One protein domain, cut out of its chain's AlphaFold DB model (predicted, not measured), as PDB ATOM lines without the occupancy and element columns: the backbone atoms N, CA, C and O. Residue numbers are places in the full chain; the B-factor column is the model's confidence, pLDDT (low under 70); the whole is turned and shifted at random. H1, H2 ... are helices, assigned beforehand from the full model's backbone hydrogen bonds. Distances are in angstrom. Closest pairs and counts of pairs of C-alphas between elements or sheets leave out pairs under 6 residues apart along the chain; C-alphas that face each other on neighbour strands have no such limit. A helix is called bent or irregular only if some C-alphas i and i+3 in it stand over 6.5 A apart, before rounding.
ATOM      1  N   SER A 102     177.981 240.320 204.659       93.50
ATOM      2  CA  SER A 102     178.472 239.626 205.856       93.50
ATOM      3  C   SER A 102     179.235 238.330 205.558       93.50
ATOM      4  O   SER A 102     179.977 237.867 206.413       93.50
ATOM      5  N   GLN A 103     179.072 237.745 204.368       87.62
ATOM      6  CA  GLN A 103     179.738 236.505 203.961       87.62
ATOM      7  C   GLN A 103     181.077 236.751 203.253       87.62
ATOM      8  O   GLN A 103     181.855 235.811 203.112       87.62
ATOM      9  N   ILE A 104     181.368 237.990 202.833       86.69
ATOM     10  CA  ILE A 104     182.615 238.338 202.131       86.69
ATOM     11  C   ILE A 104     183.861 237.939 202.943       86.69
ATOM     12  O   ILE A 104     184.682 237.215 202.384       86.69
ATOM     13  N   PRO A 105     183.975 238.266 204.250       87.38
ATOM     14  CA  PRO A 105     185.176 237.926 205.020       87.38
ATOM     15  C   PRO A 105     185.430 236.415 205.103       87.38
ATOM     16  O   PRO A 105     186.570 235.963 205.069       87.38
ATOM     17  N   VAL A 106     184.359 235.616 205.172       90.00
ATOM     18  CA  VAL A 106     184.441 234.149 205.235       90.00
ATOM     19  C   VAL A 106     184.932 233.572 203.905       90.00
ATOM     20  O   VAL A 106     185.736 232.643 203.888       90.00
ATOM     21  N   ILE A 107     184.469 234.129 202.784       84.88
ATOM     22  CA  ILE A 107     184.882 233.708 201.439       84.88
ATOM     23  C   ILE A 107     186.343 234.077 201.189       84.88
ATOM     24  O   ILE A 107     187.101 233.249 200.688       84.88
ATOM     25  N   GLU A 108     186.751 235.290 201.563       84.56
ATOM     26  CA  GLU A 108     188.138 235.743 201.441       84.56
ATOM     27  C   GLU A 108     189.080 234.838 202.240       84.56
ATOM     28  O   GLU A 108     190.022 234.286 201.674       84.56
ATOM     29  N   GLN A 109     188.747 234.558 203.506       80.56
ATOM     30  CA  GLN A 109     189.525 233.652 204.349       80.56
ATOM     31  C   GLN A 109     189.622 232.234 203.760       80.56
ATOM     32  O   GLN A 109     190.687 231.613 203.808       80.56
ATOM     33  N   ALA A 110     188.533 231.705 203.194       81.12
ATOM     34  CA  ALA A 110     188.531 230.386 202.564       81.12
ATOM     35  C   ALA A 110     189.425 230.342 201.312       81.12
ATOM     36  O   ALA A 110     190.192 229.392 201.142       81.12
ATOM     37  N   ILE A 111     189.370 231.378 200.467       79.44
ATOM     38  CA  ILE A 111     190.227 231.504 199.279       79.44
ATOM     39  C   ILE A 111     191.698 231.588 199.686       79.44
ATOM     40  O   ILE A 111     192.532 230.907 199.092       79.44
ATOM     41  N   ASP A 112     192.025 232.379 200.706       76.69
ATOM     42  CA  ASP A 112     193.405 232.534 201.173       76.69
ATOM     43  C   ASP A 112     193.939 231.237 201.792       76.69
ATOM     44  O   ASP A 112     195.071 230.829 201.526       76.69
ATOM     45  N   THR A 113     193.093 230.513 202.528       74.81
ATOM     46  CA  THR A 113     193.431 229.192 203.076       74.81
ATOM     47  C   THR A 113     193.688 228.172 201.965       74.81
ATOM     48  O   THR A 113     194.680 227.444 202.006       74.81
ATOM     49  N   ALA A 114     192.843 228.141 200.931       71.69
ATOM     50  CA  ALA A 114     193.044 227.268 199.777       71.69
ATOM     51  C   ALA A 114     194.323 227.639 199.008       71.69
ATOM     52  O   ALA A 114     195.100 226.764 198.626       71.69
ATOM     53  N   ALA A 115     194.593 228.934 198.836       69.38
ATOM     54  CA  ALA A 115     195.810 229.429 198.204       69.38
ATOM     55  C   ALA A 115     197.076 228.988 198.958       69.38
ATOM     56  O   ALA A 115     198.078 228.654 198.312       69.38
ATOM     57  N   LEU A 116     197.037 228.981 200.298       65.88
ATOM     58  CA  LEU A 116     198.105 228.471 201.166       65.88
ATOM     59  C   LEU A 116     198.317 226.968 200.968       65.88
ATOM     60  O   LEU A 116     199.450 226.539 200.760       65.88
ATOM     61  N   MET A 117     197.238 226.182 200.965       67.56
ATOM     62  CA  MET A 117     197.300 224.730 200.750       67.56
ATOM     63  C   MET A 117     197.848 224.355 199.367       67.56
ATOM     64  O   MET A 117     198.568 223.370 199.235       67.56
ATOM     65  N   LEU A 118     197.527 225.151 198.346       68.69
ATOM     66  CA  LEU A 118     197.906 224.904 196.954       68.69
ATOM     67  C   LEU A 118     199.243 225.554 196.548       68.69
ATOM     68  O   LEU A 118     199.666 225.407 195.405       68.69
ATOM     69  N   GLY A 119     199.916 226.288 197.446       65.12
ATOM     70  CA  GLY A 119     201.230 226.892 197.170       65.12
ATOM     71  C   GLY A 119     201.246 227.944 196.046       65.12
ATOM     72  O   GLY A 119     202.271 228.124 195.386       65.12
ATOM     73  N   THR A 120     200.111 228.603 195.794       64.75
ATOM     74  CA  THR A 120     199.921 229.591 194.711       64.75
ATOM     75  C   THR A 120     200.688 230.910 194.927       64.75
ATOM     76  O   THR A 120     201.123 231.230 196.028       64.75
ATOM     77  N   ASP A 121     200.813 231.754 193.896       62.66
ATOM     78  CA  ASP A 121     201.506 233.051 194.030       62.66
ATOM     79  C   ASP A 121     200.839 234.007 195.033       62.66
ATOM     80  O   ASP A 121     201.527 234.770 195.711       62.66
ATOM     81  N   LYS A 122     199.513 233.915 195.207       62.69
ATOM     82  CA  LYS A 122     198.784 234.693 196.219       62.69
ATOM     83  C   LYS A 122     199.226 234.324 197.638       62.69
ATOM     84  O   LYS A 122     199.378 235.206 198.476       62.69
ATOM     85  N   SER A 123     199.496 233.042 197.900       64.31
ATOM     86  CA  SER A 123     199.964 232.608 199.218       64.31
ATOM     87  C   SER A 123     201.424 232.943 199.476       64.31
ATOM     88  O   SER A 123     201.782 233.232 200.613       64.31
ATOM     89  N   ARG A 124     202.253 233.018 198.428       63.09
ATOM     90  CA  ARG A 124     203.611 233.573 198.529       63.09
ATOM     91  C   ARG A 124     203.584 235.060 198.879       63.09
ATOM     92  O   ARG A 124     204.314 235.476 199.774       63.09
ATOM     93  N   GLY A 125     202.721 235.834 198.216       67.88
ATOM     94  CA  GLY A 125     202.519 237.259 198.500       67.88
ATOM     95  C   GLY A 125     202.026 237.509 199.927       67.88
ATOM     96  O   GLY A 125     202.630 238.292 200.650       67.88
ATOM     97  N   TYR A 126     201.007 236.769 200.365       65.56
ATOM     98  CA  TYR A 126     200.497 236.832 201.737       65.56
ATOM     99  C   TYR A 126     201.537 236.391 202.780       65.56
ATOM    100  O   TYR A 126     201.703 237.038 203.809       65.56
ATOM    101  N   CYS A 127     202.301 235.325 202.515       63.81
ATOM    102  CA  CYS A 127     203.377 234.892 203.409       63.81
ATOM    103  C   CYS A 127     204.469 235.967 203.542       63.81
ATOM    104  O   CYS A 127     204.992 236.184 204.635       63.81
ATOM    105  N   LEU A 128     204.796 236.665 202.450       65.25
ATOM    106  CA  LEU A 128     205.717 237.799 202.473       65.25
ATOM    107  C   LEU A 128     205.131 238.986 203.246       65.25
ATOM    108  O   LEU A 128     205.843 239.617 204.017       65.25
ATOM    109  N   GLU A 129     203.840 239.267 203.092       70.12
ATOM    110  CA  GLU A 129     203.152 240.326 203.832       70.12
ATOM    111  C   GLU A 129     203.142 240.054 205.342       70.12
ATOM    112  O   GLU A 129     203.522 240.929 206.114       70.12
ATOM    113  N   MET A 130     202.830 238.823 205.759       65.75
ATOM    114  CA  MET A 130     202.914 238.390 207.161       65.75
ATOM    115  C   MET A 130     204.344 238.501 207.705       65.75
ATOM    116  O   MET A 130     204.555 238.997 208.805       65.75
ATOM    117  N   THR A 131     205.341 238.133 206.897       59.44
ATOM    118  CA  THR A 131     206.765 238.292 207.241       59.44
ATOM    119  C   THR A 131     207.136 239.754 207.462       59.44
ATOM    120  O   THR A 131     207.818 240.091 208.427       59.44
ATOM    121  N   CYS A 132     206.701 240.629 206.556       64.62
ATOM    122  CA  CYS A 132     206.940 242.060 206.649       64.62
ATOM    123  C   CYS A 132     206.216 242.655 207.858       64.62
ATOM    124  O   CYS A 132     206.798 243.485 208.544       64.62
ATOM    125  N   ALA A 133     204.992 242.215 208.150       66.44
ATOM    126  CA  ALA A 133     204.243 242.638 209.325       66.44
ATOM    127  C   ALA A 133     204.942 242.216 210.625       66.44
ATOM    128  O   ALA A 133     205.129 243.058 211.498       66.44
ATOM    129  N   ASP A 134     205.408 240.969 210.727       59.53
ATOM    130  CA  ASP A 134     206.148 240.468 211.892       59.53
ATOM    131  C   ASP A 134     207.499 241.181 212.061       59.53
ATOM    132  O   ASP A 134     207.892 241.535 213.173       59.53
ATOM    133  N   PHE A 135     208.203 241.453 210.957       56.53
ATOM    134  CA  PHE A 135     209.452 242.212 210.973       56.53
ATOM    135  C   PHE A 135     209.223 243.673 211.382       56.53
ATOM    136  O   PHE A 135     209.926 244.183 212.248       56.53
ATOM    137  N   LEU A 136     208.216 244.343 210.815       61.75
ATOM    138  CA  LEU A 136     207.852 245.723 211.154       61.75
ATOM    139  C   LEU A 136     207.324 245.844 212.591       61.75
ATOM    140  O   LEU A 136     207.612 246.832 213.265       61.75
ATOM    141  N   ALA A 137     206.600 244.835 213.081       62.66
ATOM    142  CA  ALA A 137     206.191 244.740 214.478       62.66
ATOM    143  C   ALA A 137     207.399 244.529 215.406       62.66
ATOM    144  O   ALA A 137     207.454 245.134 216.472       62.66
ATOM    145  N   GLY A 138     208.396 243.742 214.983       54.38
ATOM    146  CA  GLY A 138     209.660 243.560 215.701       54.38
ATOM    147  C   GLY A 138     210.564 244.800 215.705       54.38
ATOM    148  O   GLY A 138     211.271 245.028 216.680       54.38
ATOM    149  N   VAL A 139     210.512 245.631 214.658       53.16
ATOM    150  CA  VAL A 139     211.245 246.910 214.559       53.16
ATOM    151  C   VAL A 139     210.640 248.000 215.458       53.16
ATOM    152  O   VAL A 139     211.359 248.897 215.881       53.16
ATOM    153  N   ASN A 140     209.348 247.919 215.792       48.66
ATOM    154  CA  ASN A 140     208.657 248.879 216.670       48.66
ATOM    155  C   ASN A 140     208.690 248.507 218.166       48.66
ATOM    156  O   ASN A 140     208.042 249.165 218.981       48.66
ATOM    157  N   LEU A 141     209.412 247.452 218.546       49.69
ATOM    158  CA  LEU A 141     209.592 247.059 219.939       49.69
ATOM    159  C   LEU A 141     211.045 247.315 220.333       49.69
ATOM    160  O   LEU A 141     211.892 246.435 220.229       49.69
ATOM    161  N   ASP A 142     211.309 248.499 220.884       52.91
ATOM    162  CA  ASP A 142     212.582 248.859 221.533       52.91
ATOM    163  C   ASP A 142     212.976 247.915 222.701       52.91
ATOM    164  O   ASP A 142     214.043 248.055 223.295       52.91
ATOM    165  N   ASN A 143     212.156 246.901 223.003       55.69
ATOM    166  CA  ASN A 143     212.474 245.749 223.843       55.69
ATOM    167  C   ASN A 143     212.603 244.490 222.967       55.69
ATOM    168  O   ASN A 143     211.681 243.676 222.890       55.69
ATOM    169  N   GLY A 144     213.739 244.345 222.283       60.16
ATOM    170  CA  GLY A 144     214.014 243.224 221.385       60.16
ATOM    171  C   GLY A 144     213.922 241.872 222.091       60.16
ATOM    172  O   GLY A 144     214.850 241.466 222.786       60.16
ATOM    173  N   ASN A 145     212.810 241.159 221.892       62.06
ATOM    174  CA  ASN A 145     212.702 239.762 222.285       62.06
ATOM    175  C   ASN A 145     213.319 238.879 221.177       62.06
ATOM    176  O   ASN A 145     212.709 238.733 220.111       62.06
ATOM    177  N   PRO A 146     214.505 238.276 221.397       66.00
ATOM    178  CA  PRO A 146     215.185 237.448 220.399       66.00
ATOM    179  C   PRO A 146     214.385 236.196 220.002       66.00
ATOM    180  O   PRO A 146     214.600 235.655 218.914       66.00
ATOM    181  N   ASP A 147     213.420 235.775 220.823       70.38
ATOM    182  CA  ASP A 147     212.553 234.631 220.533       70.38
ATOM    183  C   ASP A 147     211.646 234.878 219.324       70.38
ATOM    184  O   ASP A 147     211.287 233.940 218.613       70.38
ATOM    185  N   ILE A 148     211.300 236.139 219.043       65.50
ATOM    186  CA  ILE A 148     210.484 236.497 217.875       65.50
ATOM    187  C   ILE A 148     211.272 236.214 216.594       65.50
ATOM    188  O   ILE A 148     210.769 235.551 215.689       65.50
ATOM    189  N   LEU A 149     212.542 236.627 216.545       68.94
ATOM    190  CA  LEU A 149     213.419 236.360 215.405       68.94
ATOM    191  C   LEU A 149     213.665 234.854 215.222       68.94
ATOM    192  O   LEU A 149     213.611 234.348 214.099       68.94
ATOM    193  N   LEU A 150     213.894 234.127 216.321       72.00
ATOM    194  CA  LEU A 150     214.060 232.670 216.298       72.00
ATOM    195  C   LEU A 150     212.802 231.950 215.793       72.00
ATOM    196  O   LEU A 150     212.906 231.010 214.995       72.00
ATOM    197  N   ASN A 151     211.615 232.405 216.197       72.31
ATOM    198  CA  ASN A 151     210.347 231.867 215.712       72.31
ATOM    199  C   ASN A 151     210.148 232.133 214.218       72.31
ATOM    200  O   ASN A 151     209.768 231.212 213.489       72.31
ATOM    201  N   SER A 152     210.469 233.335 213.735       65.94
ATOM    202  CA  SER A 152     210.385 233.667 212.309       65.94
ATOM    203  C   SER A 152     211.311 232.782 211.472       65.94
ATOM    204  O   SER A 152     210.862 232.153 210.513       65.94
ATOM    205  N   ILE A 153     212.579 232.624 211.870       79.00
ATOM    206  CA  ILE A 153     213.536 231.730 211.187       79.00
ATOM    207  C   ILE A 153     213.030 230.279 211.181       79.00
ATOM    208  O   ILE A 153     213.105 229.596 210.156       79.00
ATOM    209  N   SER A 154     212.457 229.817 212.295       80.19
ATOM    210  CA  SER A 154     211.892 228.468 212.413       80.19
ATOM    211  C   SER A 154     210.685 228.248 211.498       80.19
ATOM    212  O   SER A 154     210.519 227.156 210.951       80.19
ATOM    213  N   GLN A 155     209.844 229.266 211.294       74.69
ATOM    214  CA  GLN A 155     208.746 229.205 210.328       74.69
ATOM    215  C   GLN A 155     209.276 229.167 208.888       74.69
ATOM    216  O   GLN A 155     208.865 228.289 208.130       74.69
ATOM    217  N   PHE A 156     210.249 230.013 208.521       73.31
ATOM    218  CA  PHE A 156     210.851 229.996 207.175       73.31
ATOM    219  C   PHE A 156     211.527 228.674 206.840       73.31
ATOM    220  O   PHE A 156     211.402 228.176 205.720       73.31
ATOM    221  N   PHE A 157     212.190 228.061 207.819       82.25
ATOM    222  CA  PHE A 157     212.832 226.770 207.631       82.25
ATOM    223  C   PHE A 157     211.843 225.687 207.173       82.25
ATOM    224  O   PHE A 157     212.187 224.857 206.332       82.25
ATOM    225  N   LYS A 158     210.591 225.703 207.655       79.12
ATOM    226  CA  LYS A 158     209.567 224.712 207.270       79.12
ATOM    227  C   LYS A 158     209.202 224.782 205.789       79.12
ATOM    228  O   LYS A 158     208.898 223.735 205.215       79.12
ATOM    229  N   PHE A 159     209.281 225.962 205.179       76.62
ATOM    230  CA  PHE A 159     208.928 226.185 203.775       76.62
ATOM    231  C   PHE A 159     210.039 225.823 202.789       76.62
ATOM    232  O   PHE A 159     209.788 225.744 201.589       76.62
ATOM    233  N   LEU A 160     211.255 225.556 203.271       80.00
ATOM    234  CA  LEU A 160     212.337 225.122 202.399       80.00
ATOM    235  C   LEU A 160     212.067 223.704 201.835       80.00
ATOM    236  O   LEU A 160     211.673 222.795 202.584       80.00
ATOM    237  N   PRO A 161     212.311 223.477 200.533       80.69
ATOM    238  CA  PRO A 161     212.415 222.148 199.934       80.69
ATOM    239  C   PRO A 161     213.461 221.278 200.644       80.69
ATOM    240  O   PRO A 161     214.426 221.797 201.205       80.69
ATOM    241  N   GLY A 162     213.300 219.950 200.605       83.31
ATOM    242  CA  GLY A 162     214.127 219.001 201.373       83.31
ATOM    243  C   GLY A 162     215.642 219.189 201.212       83.31
ATOM    244  O   GLY A 162     216.354 219.307 202.206       83.31
ATOM    245  N   GLU A 163     216.130 219.322 199.977       85.19
ATOM    246  CA  GLU A 163     217.558 219.562 199.705       85.19
ATOM    247  C   GLU A 163     218.050 220.901 200.280       85.19
ATOM    248  O   GLU A 163     219.145 220.998 200.834       85.19
ATOM    249  N   GLN A 164     217.209 221.935 200.217       81.25
ATOM    250  CA  GLN A 164     217.534 223.275 200.709       81.25
ATOM    251  C   GLN A 164     217.493 223.343 202.242       81.25
ATOM    252  O   GLN A 164     218.290 224.066 202.838       81.25
ATOM    253  N   LYS A 165     216.642 222.538 202.897       89.06
ATOM    254  CA  LYS A 165     216.675 222.343 204.357       89.06
ATOM    255  C   LYS A 165     218.008 221.760 204.804       89.06
ATOM    256  O   LYS A 165     218.586 222.246 205.772       89.06
ATOM    257  N   HIS A 166     218.504 220.741 204.105       87.50
ATOM    258  CA  HIS A 166     219.784 220.113 204.437       87.50
ATOM    259  C   HIS A 166     220.956 221.075 204.235       87.50
ATOM    260  O   HIS A 166     221.769 221.230 205.143       87.50
ATOM    261  N   ALA A 167     220.986 221.807 203.117       88.62
ATOM    262  CA  ALA A 167     222.005 222.827 202.871       88.62
ATOM    263  C   ALA A 167     221.981 223.959 203.917       88.62
ATOM    264  O   ALA A 167     223.032 224.444 204.345       88.62
ATOM    265  N   PHE A 168     220.790 224.376 204.358       88.69
ATOM    266  CA  PHE A 168     220.642 225.376 205.413       88.69
ATOM    267  C   PHE A 168     221.174 224.868 206.760       88.69
ATOM    268  O   PHE A 168     221.985 225.548 207.384       88.69
ATOM    269  N   LEU A 169     220.778 223.661 207.181       90.75
ATOM    270  CA  LEU A 169     221.260 223.055 208.426       90.75
ATOM    271  C   LEU A 169     222.775 222.846 208.413       90.75
ATOM    272  O   LEU A 169     223.431 223.111 209.416       90.75
ATOM    273  N   GLN A 170     223.338 222.425 207.279       89.50
ATOM    274  CA  GLN A 170     224.778 222.255 207.131       89.50
ATOM    275  C   GLN A 170     225.519 223.583 207.344       89.50
ATOM    276  O   GLN A 170     226.433 223.641 208.161       89.50
ATOM    277  N   ARG A 171     225.069 224.672 206.706       88.00
ATOM    278  CA  ARG A 171     225.660 226.010 206.888       88.00
ATOM    279  C   ARG A 171     225.553 226.534 208.319       88.00
ATOM    280  O   ARG A 171     226.460 227.218 208.787       88.00
ATOM    281  N   VAL A 172     224.436 226.269 208.999       88.94
ATOM    282  CA  VAL A 172     224.257 226.665 210.405       88.94
ATOM    283  C   VAL A 172     225.207 225.867 211.299       88.94
ATOM    284  O   VAL A 172     225.903 226.462 212.114       88.94
ATOM    285  N   ASN A 173     225.306 224.551 211.096       88.12
ATOM    286  CA  ASN A 173     226.212 223.689 211.856       88.12
ATOM    287  C   ASN A 173     227.691 224.047 211.633       88.12
ATOM    288  O   ASN A 173     228.454 224.087 212.593       88.12
ATOM    289  N   GLU A 174     228.089 224.370 210.400       85.56
ATOM    290  CA  GLU A 174     229.443 224.843 210.076       85.56
ATOM    291  C   GLU A 174     229.781 226.157 210.797       85.56
ATOM    292  O   GLU A 174     230.901 226.328 211.271       85.56
ATOM    293  N   LYS A 175     228.811 227.070 210.934       78.31
ATOM    294  CA  LYS A 175     228.990 228.325 211.680       78.31
ATOM    295  C   LYS A 175     229.012 228.155 213.198       78.31
ATOM    296  O   LYS A 175     229.596 228.998 213.860       78.31
ATOM    297  N   ILE A 176     228.366 227.124 213.744       77.06
ATOM    298  CA  ILE A 176     228.397 226.818 215.188       77.06
ATOM    299  C   ILE A 176     229.728 226.155 215.582       77.06
ATOM    300  O   ILE A 176     230.157 226.274 216.724       77.06
ATOM    301  N   ALA A 177     230.378 225.454 214.647       64.75
ATOM    302  CA  ALA A 177     231.664 224.790 214.862       64.75
ATOM    303  C   ALA A 177     232.898 225.704 214.660       64.75
ATOM    304  O   ALA A 177     234.021 225.247 214.880       64.75
ATOM    305  N   SER A 178     232.690 226.954 214.232       51.84
ATOM    306  CA  SER A 178     233.701 228.012 214.071       51.84
ATOM    307  C   SER A 178     233.707 228.960 215.264       51.84
ATOM    308  O   SER A 178     234.762 229.612 215.429       51.84
TER     309      SER A 178
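AT A GLANCE: This is residues 102 to 178 of the 178 residues of an uncharacterized protein of Acidobacteria bacterium 13_1_40CM_4_58_4 (UniProt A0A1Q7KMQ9). What shape do the helices make? Four helices fold as an open, flat zigzag: H2, the longest, and H3 run loosely side by side in the middle, H1 makes a corner with the first residues of H2, and H4 folds back from the end of H3 as a V. Residues 102 to 110 of H1 and 170 to 178 stick out at opposite ends. What is the make-up? The 77 printed residues hold four named helices, H1 to H4 in chain order, and no named strand: the class is all helix. The whole is loose, with a radius of gyration of the C-alphas of 16.3 A and spans of 56 by 37 by 14 A.

HOW THE PARTS SIT: What is near H2, residues 121 to 139? H3, residues 146 to 159, is close but not clearly touching; the closest C-alphas, of Gly 138 and Ile 148, are 7.4 A apart. They run opposite ways at a shallow tilt of 11 degrees. What of the other two? H1, residues 102 to 117, touches H2 with residues 112 to 116 alone, about perpendicular at 82 degrees; the closest C-alphas, of Leu 116 and Ser 123, are 4.9 A apart. H4, residues 162 to 176, is close to H3 but not clearly touching, with the closest C-alphas, of Phe 157 and Lys 165, 6.7 A apart; they run opposite ways at a shallow tilt of 33 degrees, only just short of steep. H1 is apart from H3 and H4, and H2 from H4. Are the backbones helical? Every O i to N i+4 pair is within hydrogen-bond range in H2 and H4; in H1 11 of 12 are, in H3 8 of 10.

IN THESE COORDINATES: How long are the helices? From first to last C-alpha, H2 measures 26.6 A, H1 24.5 A, H4 21.3 A and H3 21.0 A. H1 is only just irregular: C-alphas 102 and 105 are 7.0 A apart. Where are the anchors? C-alpha 121 is at (201.506, 233.051, 194.030), C-alpha 102 at (178.472, 239.626, 205.856) and C-alpha 176 at (228.397, 226.818, 215.188).

THE WHOLE: How far does it reach? The two C-alphas farthest apart, of Ser 102 and Ser 178, are 57.0 A apart; the printed part has no cut. Which links are there? H1 to H2 and H3 to H4 are tight links, and H2 to H3 is short, with residues 139 to 145 standing free. Where is confidence low? The mean pLDDT of the printed part is 72.6, and 36 residues are under 70, among them 115 to 128 and 130 to 146.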